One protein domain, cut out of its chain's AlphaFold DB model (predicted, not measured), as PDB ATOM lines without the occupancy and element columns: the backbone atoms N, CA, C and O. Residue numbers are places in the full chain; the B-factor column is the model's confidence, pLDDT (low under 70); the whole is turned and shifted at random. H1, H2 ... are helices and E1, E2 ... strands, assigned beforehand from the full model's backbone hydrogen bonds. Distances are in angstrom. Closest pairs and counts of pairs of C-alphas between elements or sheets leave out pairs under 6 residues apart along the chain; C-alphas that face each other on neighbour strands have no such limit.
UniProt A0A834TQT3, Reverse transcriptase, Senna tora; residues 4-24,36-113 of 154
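What this domain is: This is residues 4 to 24 and 36 to 113 of the 154 residues of the protein "Reverse transcriptase" of Senna tora (UniProt A0A834TQT3). A small sheet of three short strands, E1, E2 and E3, stands between two pairs of helices along the length of an elongated shape. At one end H2 packs across one face of the sheet and H3 crosses H2, while at the other end H1 and H4 run away from the sheet, loosely associated, and the last residues of H4, 108 to 113, stick out. The printed part has 99 residues with four named helices and three named strands, in the order H1, H2, H3, E1, E2, E3, H4; the sheet's order is E1, E2, E3, all antiparallel, and the class is mostly helix. The whole is only just loose, close to compact, with a radius of gyration of the C-alphas of 15.3 A and spans of 47 by 28 by 22 A.

How they stand to each other: E1, residues 74 to 77, E2, residues 80 to 83, and E3, residues 91 to 93, form a meander, each strand the antiparallel neighbour of the one before. E1 and E2 are a hairpin at 146 degrees, with N 75 and O 82 2.9 A apart and N 82 and O 75 2.8 A apart, within hydrogen-bond range. E2 and E3 are a hairpin at 124 degrees, with N 83 and O 91 2.8 A apart. Outside the named strands, residues 7 to 8 pair in parallel with residues 92 to 93 of E3. H2, residues 46 to 54, is on the sheet at a height over the sheet of 8.7 A; the closest C-alphas of H2 and E1 are those of Ile 52 and Phe 75, 7.0 A apart. H2 runs across the strands, at 67 degrees to E1 on the local plane. H3, residues 61 to 71, is not on the sheet but touches H2, about perpendicular at 77 degrees; their closest C-alphas are those of Tyr 48 and Ala 71, 6.0 A apart. H1, residues 12 to 21, and H4, residues 98 to 113, are close but not clearly touching, with the C-alphas of Cys 16 and Met 103 closest at 7.6 A. They run the same way at a steep tilt of 48 degrees. H3 and H4 are apart. Each O i to N i+4 pair is within hydrogen-bond range in H1, H2 and H3, and 11 of 12 are in H4.

Where its parts are: E1 and E2 are 10.0 A and 10.2 A long, and E3 is 6.4 A. H2 measures 11.2 A and H3 15.0 A. H1, 13.9 A long, begins at C-alpha 12 (-16.832, 93.976, -13.893). H4, 23.3 A long, ends at C-alpha 113 (-17.289, 80.053, 3.590).

The domain as a whole: The two farthest C-alphas, of Asn 61 and Glu 113, are 49.6 A apart. Residues 25 to 35 are not printed, in the link across the cut from H1 to H2; C-alphas 24 and 36 are 26.2 A apart. Of the links that are printed whole, none is long. The mean pLDDT of the printed part is 72.5, and 43 residues are under 70, among them 13 to 24, 36 to 42 and 96 to 113.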
ATOM      1  N   ARG A   4      -9.087  90.725  -6.649       57.28
ATOM      2  CA  ARG A   4      -8.211  89.943  -5.762       57.28
ATOM      3  C   ARG A   4      -7.862  88.566  -6.343       57.28
ATOM      4  O   ARG A   4      -6.823  88.019  -5.995       57.28
ATOM      5  N   PHE A   5      -8.700  88.040  -7.236       55.28
ATOM      6  CA  PHE A   5      -8.492  86.769  -7.934       55.28
ATOM      7  C   PHE A   5      -7.801  86.939  -9.297       55.28
ATOM      8  O   PHE A   5      -7.630  85.967 -10.025       55.28
ATOM      9  N   GLY A   6      -7.383  88.161  -9.656       59.81
ATOM     10  CA  GLY A   6      -6.560  88.405 -10.842       59.81
ATOM     11  C   GLY A   6      -7.317  88.503 -12.172       59.81
ATOM     12  O   GLY A   6      -6.686  88.416 -13.225       59.81
ATOM     13  N   TYR A   7      -8.639  88.704 -12.161       68.38
ATOM     14  CA  TYR A   7      -9.464  88.825 -13.374       68.38
ATOM     15  C   TYR A   7      -9.872  90.278 -13.680       68.38
ATOM     16  O   TYR A   7      -9.918  91.117 -12.783       68.38
ATOM     17  N   TYR A   8     -10.183  90.589 -14.949       71.31
ATOM     18  CA  TYR A   8     -10.711  91.896 -15.384       71.31
ATOM     19  C   TYR A   8     -11.664  91.798 -16.593       71.31
ATOM     20  O   TYR A   8     -11.354  91.111 -17.570       71.31
ATOM     21  N   TRP A   9     -12.759  92.569 -16.567       77.94
ATOM     22  CA  TRP A   9     -13.578  92.935 -17.736       77.94
ATOM     23  C   TRP A   9     -14.201  94.343 -17.565       77.94
ATOM     24  O   TRP A   9     -14.223  94.859 -16.444       77.94
ATOM     25  N   PRO A  10     -14.639  95.025 -18.648       59.09
ATOM     26  CA  PRO A  10     -15.034  96.438 -18.617       59.09
ATOM     27  C   PRO A  10     -16.171  96.791 -17.656       59.09
ATOM     28  O   PRO A  10     -16.045  97.801 -16.971       59.09
ATOM     29  N   SER A  11     -17.206  95.955 -17.582       66.75
ATOM     30  CA  SER A  11     -18.393  96.082 -16.719       66.75
ATOM     31  C   SER A  11     -18.283  95.272 -15.419       66.75
ATOM     32  O   SER A  11     -19.281  94.946 -14.783       66.75
ATOM     33  N   MET A  12     -17.062  94.876 -15.029       71.38
ATOM     34  CA  MET A  12     -16.832  93.976 -13.893       71.38
ATOM     35  C   MET A  12     -17.461  94.469 -12.602       71.38
ATOM     36  O   MET A  12     -17.962  93.657 -11.831       71.38
ATOM     37  N   LYS A  13     -17.373  95.773 -12.337       62.88
ATOM     38  CA  LYS A  13     -17.858  96.330 -11.081       62.88
ATOM     39  C   LYS A  13     -19.379  96.196 -11.026       62.88
ATOM     40  O   LYS A  13     -19.898  95.551 -10.131       62.88
ATOM     41  N   GLU A  14     -20.047  96.667 -12.067       57.12
ATOM     42  CA  GLU A  14     -21.499  96.696 -12.193       57.12
ATOM     43  C   GLU A  14     -22.105  95.289 -12.222       57.12
ATOM     44  O   GLU A  14     -23.146  95.045 -11.624       57.12
ATOM     45  N   GLU A  15     -21.453  94.339 -12.893       63.06
ATOM     46  CA  GLU A  15     -21.947  92.963 -12.984       63.06
ATOM     47  C   GLU A  15     -21.736  92.175 -11.694       63.06
ATOM     48  O   GLU A  15     -22.613  91.401 -11.315       63.06
ATOM     49  N   CYS A  16     -20.615  92.390 -10.997       59.22
ATOM     50  CA  CYS A  16     -20.419  91.831  -9.661       59.22
ATOM     51  C   CYS A  16     -21.448  92.406  -8.685       59.22
ATOM     52  O   CYS A  16     -22.054  91.644  -7.936       59.22
ATOM     53  N   ASP A  17     -21.687  93.716  -8.745       55.06
ATOM     54  CA  ASP A  17     -22.655  94.407  -7.895       55.06
ATOM     55  C   ASP A  17     -24.090  93.925  -8.197       55.06
ATOM     56  O   ASP A  17     -24.842  93.602  -7.282       55.06
ATOM     57  N   ALA A  18     -24.462  93.760  -9.472       62.06
ATOM     58  CA  ALA A  18     -25.772  93.245  -9.880       62.06
ATOM     59  C   ALA A  18     -25.974  91.755  -9.556       62.06
ATOM     60  O   ALA A  18     -27.093  91.336  -9.258       62.06
ATOM     61  N   TYR A  19     -24.921  90.939  -9.640       62.75
ATOM     62  CA  TYR A  19     -24.968  89.528  -9.252       62.75
ATOM     63  C   TYR A  19     -25.113  89.390  -7.732       62.75
ATOM     64  O   TYR A  19     -25.955  88.633  -7.255       62.75
ATOM     65  N   GLN A  20     -24.370  90.197  -6.971       54.19
ATOM     66  CA  GLN A  20     -24.452  90.246  -5.514       54.19
ATOM     67  C   GLN A  20     -25.802  90.804  -5.030       54.19
ATOM     68  O   GLN A  20     -26.365  90.274  -4.078       54.19
ATOM     69  N   ALA A  21     -26.386  91.783  -5.733       51.44
ATOM     70  CA  ALA A  21     -27.715  92.333  -5.437       51.44
ATOM     71  C   ALA A  21     -28.868  91.325  -5.615       51.44
ATOM     72  O   ALA A  21     -29.942  91.508  -5.041       51.44
ATOM     73  N   LYS A  22     -28.661  90.266  -6.411       61.59
ATOM     74  CA  LYS A  22     -29.635  89.182  -6.629       61.59
ATOM     75  C   LYS A  22     -29.527  88.054  -5.599       61.59
ATOM     76  O   LYS A  22     -30.399  87.191  -5.568       61.59
ATOM     77  N   CYS A  23     -28.475  88.040  -4.782       54.97
ATOM     78  CA  CYS A  23     -28.270  87.049  -3.735       54.97
ATOM     79  C   CYS A  23     -28.953  87.518  -2.442       54.97
ATOM     80  O   CYS A  23     -28.590  88.560  -1.897       54.97
ATOM     81  N   GLN A  24     -29.929  86.748  -1.947       53.66
ATOM     82  CA  GLN A  24     -30.658  87.056  -0.706       53.66
ATOM     83  C   GLN A  24     -29.740  87.153   0.525       53.66
ATOM     84  O   GLN A  24     -30.065  87.887   1.453       53.66
ATOM     85  N   HIS A  36     -22.898 103.267 -19.454       30.73
ATOM     86  CA  HIS A  36     -22.515 102.212 -20.408       30.73
ATOM     87  C   HIS A  36     -22.236 102.800 -21.802       30.73
ATOM     88  O   HIS A  36     -23.025 103.591 -22.312       30.73
ATOM     89  N   PHE A  37     -21.182 102.320 -22.469       29.09
ATOM     90  CA  PHE A  37     -21.152 102.236 -23.933       29.09
ATOM     91  C   PHE A  37     -20.503 100.911 -24.352       29.09
ATOM     92  O   PHE A  37     -19.309 100.694 -24.146       29.09
ATOM     93  N   VAL A  38     -21.320 100.019 -24.913       39.31
ATOM     94  CA  VAL A  38     -20.934  98.752 -25.548       39.31
ATOM     95  C   VAL A  38     -21.420  98.841 -26.996       39.31
ATOM     96  O   VAL A  38     -22.613  99.010 -27.217       39.31
ATOM     97  N   SER A  39     -20.515  98.730 -27.970       35.41
ATOM     98  CA  SER A  39     -20.867  98.448 -29.373       35.41
ATOM     99  C   SER A  39     -20.546  96.969 -29.616       35.41
ATOM    100  O   SER A  39     -19.402  96.566 -29.427       35.41
ATOM    101  N   ILE A  40     -21.550  96.090 -29.552       40.94
ATOM    102  CA  ILE A  40     -22.329  95.495 -30.659       40.94
ATOM    103  C   ILE A  40     -21.493  94.488 -31.482       40.94
ATOM    104  O   ILE A  40     -20.770  94.848 -32.401       40.94
ATOM    105  N   ARG A  41     -21.703  93.198 -31.149       40.91
ATOM    106  CA  ARG A  41     -21.257  91.947 -31.808       40.91
ATOM    107  C   ARG A  41     -19.791  91.523 -31.626       40.91
ATOM    108  O   ARG A  41     -19.032  91.466 -32.583       40.91
ATOM    109  N   GLY A  42     -19.431  91.076 -30.423       64.62
ATOM    110  CA  GLY A  42     -18.230  90.256 -30.238       64.62
ATOM    111  C   GLY A  42     -17.566  90.415 -28.880       64.62
ATOM    112  O   GLY A  42     -17.867  91.334 -28.121       64.62
ATOM    113  N   ASP A  43     -16.652  89.493 -28.581       76.50
ATOM    114  CA  ASP A  43     -15.761  89.588 -27.432       76.50
ATOM    115  C   ASP A  43     -14.929  90.872 -27.531       76.50
ATOM    116  O   ASP A  43     -14.112  91.028 -28.437       76.50
ATOM    117  N   TRP A  44     -15.117  91.788 -26.584       82.88
ATOM    118  CA  TRP A  44     -14.439  93.089 -26.556       82.88
ATOM    119  C   TRP A  44     -12.905  92.980 -26.591       82.88
ATOM    120  O   TRP A  44     -12.224  93.939 -26.956       82.88
ATOM    121  N   ARG A  45     -12.343  91.830 -26.191       87.44
ATOM    122  CA  ARG A  45     -10.900  91.564 -26.227       87.44
ATOM    123  C   ARG A  45     -10.379  91.444 -27.652       87.44
ATOM    124  O   ARG A  45      -9.198  91.702 -27.864       87.44
ATOM    125  N   GLN A  46     -11.234  91.067 -28.603       87.75
ATOM    126  CA  GLN A  46     -10.844  90.674 -29.953       87.75
ATOM    127  C   GLN A  46     -10.038  91.765 -30.655       87.75
ATOM    128  O   GLN A  46      -8.904  91.514 -31.049       87.75
ATOM    129  N   SER A  47     -10.546  92.999 -30.689       87.25
ATOM    130  CA  SER A  47      -9.851  94.115 -31.341       87.25
ATOM    131  C   SER A  47      -8.492  94.432 -30.704       87.25
ATOM    132  O   SER A  47      -7.595  94.932 -31.374       87.25
ATOM    133  N   TYR A  48      -8.309  94.141 -29.412       91.38
ATOM    134  CA  TYR A  48      -7.013  94.302 -28.747       91.38
ATOM    135  C   TYR A  48      -6.076  93.129 -29.032       91.38
ATOM    136  O   TYR A  48      -4.883  93.350 -29.204       91.38
ATOM    137  N   ILE A  49      -6.597  91.900 -29.085       90.19
ATOM    138  CA  ILE A  49      -5.821  90.703 -29.426       90.19
ATOM    139  C   ILE A  49      -5.297  90.821 -30.856       90.19
ATOM    140  O   ILE A  49      -4.096  90.691 -31.058       90.19
ATOM    141  N   GLU A  50      -6.168  91.115 -31.819       91.19
ATOM    142  CA  GLU A  50      -5.814  91.281 -33.234       91.19
ATOM    143  C   GLU A  50      -4.786  92.394 -33.429       91.19
ATOM    144  O   GLU A  50      -3.784  92.206 -34.116       91.19
ATOM    145  N   TYR A  51      -4.968  93.529 -32.753       92.81
ATOM    146  CA  TYR A  51      -4.011  94.622 -32.846       92.81
ATOM    147  C   TYR A  51      -2.658  94.289 -32.205       92.81
ATOM    148  O   TYR A  51      -1.618  94.546 -32.804       92.81
ATOM    149  N   ILE A  52      -2.640  93.724 -30.995       93.00
ATOM    150  CA  ILE A  52      -1.387  93.454 -30.269       93.00
ATOM    151  C   ILE A  52      -0.624  92.278 -30.889       93.00
ATOM    152  O   ILE A  52       0.605  92.291 -30.889       93.00
ATOM    153  N   ARG A  53      -1.335  91.261 -31.383       92.00
ATOM    154  CA  ARG A  53      -0.739  90.056 -31.970       92.00
ATOM    155  C   ARG A  53      -0.360  90.261 -33.434       92.00
ATOM    156  O   ARG A  53       0.757  89.926 -33.809       92.00
ATOM    157  N   ASP A  54      -1.275  90.814 -34.229       91.75
ATOM    158  CA  ASP A  54      -1.185  90.806 -35.694       91.75
ATOM    159  C   ASP A  54      -1.070  92.216 -36.297       91.75
ATOM    160  O   ASP A  54      -0.922  92.362 -37.508       91.75
ATOM    161  N   GLY A  55      -1.163  93.277 -35.486       91.31
ATOM    162  CA  GLY A  55      -1.162  94.663 -35.968       91.31
ATOM    163  C   GLY A  55      -2.444  95.073 -36.700       91.31
ATOM    164  O   GLY A  55      -2.498  96.161 -37.276       91.31
ATOM    165  N   ILE A  56      -3.477  94.228 -36.672       92.00
ATOM    166  CA  ILE A  56      -4.739  94.447 -37.381       92.00
ATOM    167  C   ILE A  56      -5.595  95.449 -36.604       92.00
ATOM    168  O   ILE A  56      -5.723  95.379 -35.383       92.00
ATOM    169  N   LEU A  57      -6.188  96.399 -37.321       88.94
ATOM    170  CA  LEU A  57      -7.038  97.442 -36.755       88.94
ATOM    171  C   LEU A  57      -8.380  97.504 -37.481       88.94
ATOM    172  O   LEU A  57      -8.452  97.120 -38.650       88.94
ATOM    173  N   PRO A  58      -9.419  98.051 -36.824       86.62
ATOM    174  CA  PRO A  58     -10.656  98.416 -37.495       86.62
ATOM    175  C   PRO A  58     -10.402  99.322 -38.704       86.62
ATOM    176  O   PRO A  58      -9.488 100.148 -38.694       86.62
ATOM    177  N   LEU A  59     -11.249  99.190 -39.725       83.75
ATOM    178  CA  LEU A  59     -11.208 100.054 -40.910       83.75
ATOM    179  C   LEU A  59     -11.604 101.498 -40.576       83.75
ATOM    180  O   LEU A  59     -11.109 102.435 -41.200       83.75
ATOM    181  N   ASP A  60     -12.486 101.686 -39.591       86.12
ATOM    182  CA  ASP A  60     -12.857 103.019 -39.138       86.12
ATOM    183  C   ASP A  60     -11.691 103.683 -38.390       86.12
ATOM    184  O   ASP A  60     -11.175 103.179 -37.391       86.12
ATOM    185  N   ASN A  61     -11.288 104.864 -38.861       85.81
ATOM    186  CA  ASN A  61     -10.140 105.584 -38.314       85.81
ATOM    187  C   ASN A  61     -10.333 106.016 -36.852       85.81
ATOM    188  O   ASN A  61      -9.348 106.110 -36.104       85.81
ATOM    189  N   ARG A  62     -11.571 106.300 -36.421       82.62
ATOM    190  CA  ARG A  62     -11.853 106.694 -35.031       82.62
ATOM    191  C   ARG A  62     -11.734 105.481 -34.120       82.62
ATOM    192  O   ARG A  62     -11.067 105.569 -33.087       82.62
ATOM    193  N   GLU A  63     -12.298 104.350 -34.525       81.75
ATOM    194  CA  GLU A  63     -12.173 103.077 -33.816       81.75
ATOM    195  C   GLU A  63     -10.721 102.595 -33.765       81.75
ATOM    196  O   GLU A  63     -10.228 102.253 -32.688       81.75
ATOM    197  N   ALA A  64      -9.983 102.662 -34.875       80.19
ATOM    198  CA  ALA A  64      -8.565 102.319 -34.918       80.19
ATOM    199  C   ALA A  64      -7.738 103.180 -33.954       80.19
ATOM    200  O   ALA A  64      -6.934 102.665 -33.174       80.19
ATOM    201  N   SER A  65      -7.961 104.496 -33.954       86.00
ATOM    202  CA  SER A  65      -7.284 105.422 -33.035       86.00
ATOM    203  C   SER A  65      -7.617 105.123 -31.573       86.00
ATOM    204  O   SER A  65      -6.743 105.157 -30.699       86.00
ATOM    205  N   TYR A  66      -8.877 104.789 -31.298       84.38
ATOM    206  CA  TYR A  66      -9.345 104.399 -29.975       84.38
ATOM    207  C   TYR A  66      -8.695 103.094 -29.489       84.38
ATOM    208  O   TYR A  66      -8.161 103.058 -28.373       84.38
ATOM    209  N   VAL A  67      -8.669 102.053 -30.332       85.62
ATOM    210  CA  VAL A  67      -8.014 100.768 -30.045       85.62
ATOM    211  C   VAL A  67      -6.528 100.982 -29.787       85.62
ATOM    212  O   VAL A  67      -6.055 100.589 -28.722       85.62
ATOM    213  N   LYS A  68      -5.808 101.697 -30.665       88.50
ATOM    214  CA  LYS A  68      -4.379 102.019 -30.480       88.50
ATOM    215  C   LYS A  68      -4.107 102.667 -29.127       88.50
ATOM    216  O   LYS A  68      -3.242 102.215 -28.376       88.50
ATOM    217  N   LYS A  69      -4.870 103.713 -28.787       89.12
ATOM    218  CA  LYS A  69      -4.685 104.461 -27.536       89.12
ATOM    219  C   LYS A  69      -4.901 103.570 -26.314       89.12
ATOM    220  O   LYS A  69      -4.128 103.638 -25.357       89.12
ATOM    221  N   ARG A  70      -5.942 102.732 -26.324       86.75
ATOM    222  CA  ARG A  70      -6.287 101.863 -25.184       86.75
ATOM    223  C   ARG A  70      -5.428 100.603 -25.102       86.75
ATOM    224  O   ARG A  70      -5.189 100.145 -23.986       86.75
ATOM    225  N   ALA A  71      -4.928 100.091 -26.226       90.81
ATOM    226  CA  ALA A  71      -4.085  98.899 -26.307       90.81
ATOM    227  C   ALA A  71      -2.799  99.011 -25.475       90.81
ATOM    228  O   ALA A  71      -2.330  98.012 -24.945       90.81
ATOM    229  N   THR A  72      -2.294 100.232 -25.254       89.31
ATOM    230  CA  THR A  72      -1.153 100.519 -24.358       89.31
ATOM    231  C   THR A  72      -1.320  99.961 -22.939       89.31
ATOM    232  O   THR A  72      -0.343  99.711 -22.235       89.31
ATOM    233  N   ARG A  73      -2.565  99.739 -22.506       89.94
ATOM    234  CA  ARG A  73      -2.903  99.187 -21.189       89.94
ATOM    235  C   ARG A  73      -2.905  97.664 -21.158       89.94
ATOM    236  O   ARG A  73      -3.207  97.112 -20.106       89.94
ATOM    237  N   TYR A  74      -2.606  96.989 -22.261       91.25
ATOM    238  CA  TYR A  74      -2.717  95.541 -22.377       91.25
ATOM    239  C   TYR A  74      -1.438  94.912 -22.933       91.25
ATOM    240  O   TYR A  74      -0.556  95.602 -23.444       91.25
ATOM    241  N   PHE A  75      -1.316  93.598 -22.776       91.38
ATOM    242  CA  PHE A  75      -0.270  92.786 -23.393       91.38
ATOM    243  C   PHE A  75      -0.714  91.327 -23.519       91.38
ATOM    244  O   PHE A  75      -1.652  90.898 -22.842       91.38
ATOM    245  N   MET A  76      -0.029  90.581 -24.383       93.94
ATOM    246  CA  MET A  76      -0.225  89.143 -24.555       93.94
ATOM    247  C   MET A  76       0.833  88.370 -23.770       93.94
ATOM    248  O   MET A  76       2.011  88.712 -23.827       93.94
ATOM    249  N   ASP A  77       0.410  87.322 -23.073       88.38
ATOM    250  CA  ASP A  77       1.292  86.348 -22.429       88.38
ATOM    251  C   ASP A  77       0.649  84.956 -22.486       88.38
ATOM    252  O   ASP A  77      -0.543  84.805 -22.206       88.38
ATOM    253  N   GLY A  78       1.398  83.943 -22.930       88.62
ATOM    254  CA  GLY A  78       0.893  82.570 -23.085       88.62
ATOM    255  C   GLY A  78      -0.420  82.458 -23.881       88.62
ATOM    256  O   GLY A  78      -1.316  81.706 -23.495       88.62
ATOM    257  N   GLY A  79      -0.588  83.268 -24.935       87.38
ATOM    258  CA  GLY A  79      -1.810  83.312 -25.756       87.38
ATOM    259  C   GLY A  79      -3.026  83.964 -25.081       87.38
ATOM    260  O   GLY A  79      -4.130  83.924 -25.623       87.38
ATOM    261  N   LYS A  80      -2.853  84.577 -23.905       87.44
ATOM    262  CA  LYS A  80      -3.916  85.223 -23.129       87.44
ATOM    263  C   LYS A  80      -3.674  86.729 -23.067       87.44
ATOM    264  O   LYS A  80      -2.537  87.181 -22.959       87.44
ATOM    265  N   LEU A  81      -4.759  87.500 -23.109       88.88
ATOM    266  CA  LEU A  81      -4.711  88.951 -22.961       88.88
ATOM    267  C   LEU A  81      -4.700  89.326 -21.476       88.88
ATOM    268  O   LEU A  81      -5.534  88.847 -20.703       88.88
ATOM    269  N   PHE A  82      -3.794  90.221 -21.097       88.50
ATOM    270  CA  PHE A  82      -3.683  90.773 -19.752       88.50
ATOM    271  C   PHE A  82      -3.780  92.292 -19.774       88.50
ATOM    272  O   PHE A  82      -3.304  92.950 -20.699       88.50
ATOM    273  N   ARG A  83      -4.362  92.859 -18.717       88.31
ATOM    274  CA  ARG A  83      -4.393  94.297 -18.463       88.31
ATOM    275  C   ARG A  83      -3.289  94.679 -17.482       88.31
ATOM    276  O   ARG A  83      -3.175  94.113 -16.396       88.31
ATOM    277  N   ARG A  84      -2.514  95.695 -17.852       85.12
ATOM    278  CA  ARG A  84      -1.500  96.342 -17.018       85.12
ATOM    279  C   ARG A  84      -2.160  97.134 -15.893       85.12
ATOM    280  O   ARG A  84      -3.154  97.832 -16.110       85.12
ATOM    281  N   ILE A  85      -1.554  97.074 -14.714       80.88
ATOM    282  CA  ILE A  85      -1.928  97.857 -13.537       80.88
ATOM    283  C   ILE A  85      -0.694  98.638 -13.100       80.88
ATOM    284  O   ILE A  85       0.402  98.090 -13.083       80.88
ATOM    285  N   LEU A  86      -0.865  99.924 -12.776       71.06
ATOM    286  CA  LEU A  86       0.248 100.804 -12.395       71.06
ATOM    287  C   LEU A  86       0.955 100.339 -11.116       71.06
ATOM    288  O   LEU A  86       2.162 100.493 -10.983       71.06
ATOM    289  N   LYS A  87       0.188  99.790 -10.171       75.06
ATOM    290  CA  LYS A  87       0.669  99.244  -8.903       75.06
ATOM    291  C   LYS A  87      -0.028  97.907  -8.670       75.06
ATOM    292  O   LYS A  87      -1.190  97.893  -8.277       75.06
ATOM    293  N   GLY A  88       0.653  96.804  -8.971       71.88
ATOM    294  CA  GLY A  88       0.135  95.455  -8.745       71.88
ATOM    295  C   GLY A  88       0.413  94.483  -9.886       71.88
ATOM    296  O   GLY A  88       1.021  94.833 -10.897       71.88
ATOM    297  N   GLN A  89      -0.047  93.248  -9.701       78.00
ATOM    298  CA  GLN A  89       0.095  92.186 -10.689       78.00
ATOM    299  C   GLN A  89      -0.882  92.399 -11.858       78.00
ATOM    300  O   GLN A  89      -2.037  92.765 -11.629       78.00
ATOM    301  N   PRO A  90      -0.460  92.166 -13.111       78.56
ATOM    302  CA  PRO A  90      -1.363  92.198 -14.255       78.56
ATOM    303  C   PRO A  90      -2.559  91.257 -14.098       78.56
ATOM    304  O   PRO A  90      -2.415  90.130 -13.631       78.56
ATOM    305  N   MET A  91      -3.732  91.706 -14.543       81.56
ATOM    306  CA  MET A  91      -4.967  90.917 -14.478       81.56
ATOM    307  C   MET A  91      -5.284  90.278 -15.821       81.56
ATOM    308  O   MET A  91      -5.186  90.930 -16.862       81.56
ATOM    309  N   ARG A  92      -5.732  89.024 -15.804       86.44
ATOM    310  CA  ARG A  92      -6.174  88.312 -17.002       86.44
ATOM    311  C   ARG A  92      -7.510  88.870 -17.489       86.44
ATOM    312  O   ARG A  92      -8.473  88.960 -16.729       86.44
ATOM    313  N   CYS A  93      -7.581  89.210 -18.772       83.88
ATOM    314  CA  CYS A  93      -8.814  89.636 -19.426       83.88
ATOM    315  C   CYS A  93      -9.650  88.417 -19.822       83.88
ATOM    316  O   CYS A  93      -9.175  87.538 -20.554       83.88
ATOM    317  N   ILE A  94     -10.901  88.382 -19.373       84.00
ATOM    318  CA  ILE A  94     -11.827  87.280 -19.654       84.00
ATOM    319  C   ILE A  94     -12.876  87.672 -20.695       84.00
ATOM    320  O   ILE A  94     -13.205  88.851 -20.846       84.00
ATOM    321  N   SER A  95     -13.341  86.672 -21.447       76.50
ATOM    322  CA  SER A  95     -14.392  86.845 -22.449       76.50
ATOM    323  C   SER A  95     -15.750  87.027 -21.793       76.50
ATOM    324  O   SER A  95     -15.968  86.637 -20.644       76.50
ATOM    325  N   GLU A  96     -16.689  87.519 -22.593       68.19
ATOM    326  CA  GLU A  96     -18.094  87.602 -22.214       68.19
ATOM    327  C   GLU A  96     -18.698  86.232 -21.868       68.19
ATOM    328  O   GLU A  96     -19.547  86.127 -20.997       68.19
ATOM    329  N   MET A  97     -18.231  85.157 -22.509       64.50
ATOM    330  CA  MET A  97     -18.718  83.799 -22.239       64.50
ATOM    331  C   MET A  97     -18.139  83.219 -20.945       64.50
ATOM    332  O   MET A  97     -18.825  82.510 -20.216       64.50
ATOM    333  N   SER A  98     -16.873  83.516 -20.643       62.75
ATOM    334  CA  SER A  98     -16.187  82.973 -19.467       62.75
ATOM    335  C   SER A  98     -16.504  83.733 -18.178       62.75
ATOM    336  O   SER A  98     -16.211  83.225 -17.099       62.75
ATOM    337  N   LYS A  99     -17.097  84.931 -18.262       66.75
ATOM    338  CA  LYS A  99     -17.393  85.750 -17.080       66.75
ATOM    339  C   LYS A  99     -18.371  85.078 -16.115       66.75
ATOM    340  O   LYS A  99     -18.156  85.145 -14.912       66.75
ATOM    341  N   HIS A 100     -19.399  84.400 -16.629       59.09
ATOM    342  CA  HIS A 100     -20.431  83.767 -15.803       59.09
ATOM    343  C   HIS A 100     -19.873  82.609 -14.976       59.09
ATOM    344  O   HIS A 100     -20.127  82.552 -13.780       59.09
ATOM    345  N   VAL A 101     -19.034  81.771 -15.590       64.44
ATOM    346  CA  VAL A 101     -18.375  80.642 -14.917       64.44
ATOM    347  C   VAL A 101     -17.459  81.140 -13.801       64.44
ATOM    348  O   VAL A 101     -17.546  80.673 -12.675       64.44
ATOM    349  N   VAL A 102     -16.631  82.153 -14.079       65.25
ATOM    350  CA  VAL A 102     -15.721  82.720 -13.071       65.25
ATOM    351  C   VAL A 102     -16.495  83.380 -11.926       65.25
ATOM    352  O   VAL A 102     -16.108  83.242 -10.768       65.25
ATOM    353  N   MET A 103     -17.581  84.101 -12.223       63.25
ATOM    354  CA  MET A 103     -18.420  84.709 -11.186       63.25
ATOM    355  C   MET A 103     -19.076  83.652 -10.296       63.25
ATOM    356  O   MET A 103     -19.067  83.810  -9.078       63.25
ATOM    357  N   GLU A 104     -19.595  82.575 -10.884       58.44
ATOM    358  CA  GLU A 104     -20.204  81.468 -10.149       58.44
ATOM    359  C   GLU A 104     -19.182  80.713  -9.290       58.44
ATOM    360  O   GLU A 104     -19.426  80.516  -8.103       58.44
ATOM    361  N   GLU A 105     -18.007  80.374  -9.828       61.25
ATOM    362  CA  GLU A 105     -16.935  79.702  -9.078       61.25
ATOM    363  C   GLU A 105     -16.475  80.528  -7.871       61.25
ATOM    364  O   GLU A 105     -16.314  80.005  -6.763       61.25
ATOM    365  N   VAL A 106     -16.275  81.836  -8.061       62.50
ATOM    366  CA  VAL A 106     -15.841  82.710  -6.968       62.50
ATOM    367  C   VAL A 106     -16.971  82.938  -5.966       62.50
ATOM    368  O   VAL A 106     -16.709  82.973  -4.765       62.50
ATOM    369  N   HIS A 107     -18.219  83.058  -6.424       58.19
ATOM    370  CA  HIS A 107     -19.366  83.184  -5.532       58.19
ATOM    371  C   HIS A 107     -19.581  81.918  -4.702       58.19
ATOM    372  O   HIS A 107     -19.687  82.019  -3.489       58.19
ATOM    373  N   GLN A 108     -19.565  80.729  -5.305       55.75
ATOM    374  CA  GLN A 108     -19.697  79.463  -4.577       55.75
ATOM    375  C   GLN A 108     -18.545  79.258  -3.582       55.75
ATOM    376  O   GLN A 108     -18.775  78.817  -2.456       55.75
ATOM    377  N   GLY A 109     -17.320  79.651  -3.947       51.84
ATOM    378  CA  GLY A 109     -16.169  79.623  -3.042       51.84
ATOM    379  C   GLY A 109     -16.273  80.599  -1.861       51.84
ATOM    380  O   GLY A 109     -15.827  80.263  -0.767       51.84
ATOM    381  N   ALA A 110     -16.877  81.775  -2.065       52.34
ATOM    382  CA  ALA A 110     -17.085  82.793  -1.028       52.34
ATOM    383  C   ALA A 110     -18.362  82.564  -0.193       52.34
ATOM    384  O   ALA A 110     -18.431  82.962   0.965       52.34
ATOM    385  N   CYS A 111     -19.378  81.910  -0.761       47.91
ATOM    386  CA  CYS A 111     -20.657  81.630  -0.109       47.91
ATOM    387  C   CYS A 111     -20.628  80.300   0.673       47.91
ATOM    388  O   CYS A 111     -21.287  80.172   1.702       47.91
ATOM    389  N   GLY A 112     -19.790  79.333   0.269       45.81
ATOM    390  CA  GLY A 112     -19.479  78.125   1.051       45.81
ATOM    391  C   GLY A 112     -18.610  78.382   2.296       45.81
ATOM    392  O   GLY A 112     -18.366  77.480   3.098       45.81
ATOM    393  N   GLU A 113     -18.155  79.622   2.490       44.81
ATOM    394  CA  GLU A 113     -17.289  80.053   3.590       44.81
ATOM    395  C   GLU A 113     -18.031  80.198   4.936       44.81
ATOM    396  O   GLU A 113     -17.383  80.397   5.966       44.81
TER     397      GLU A 113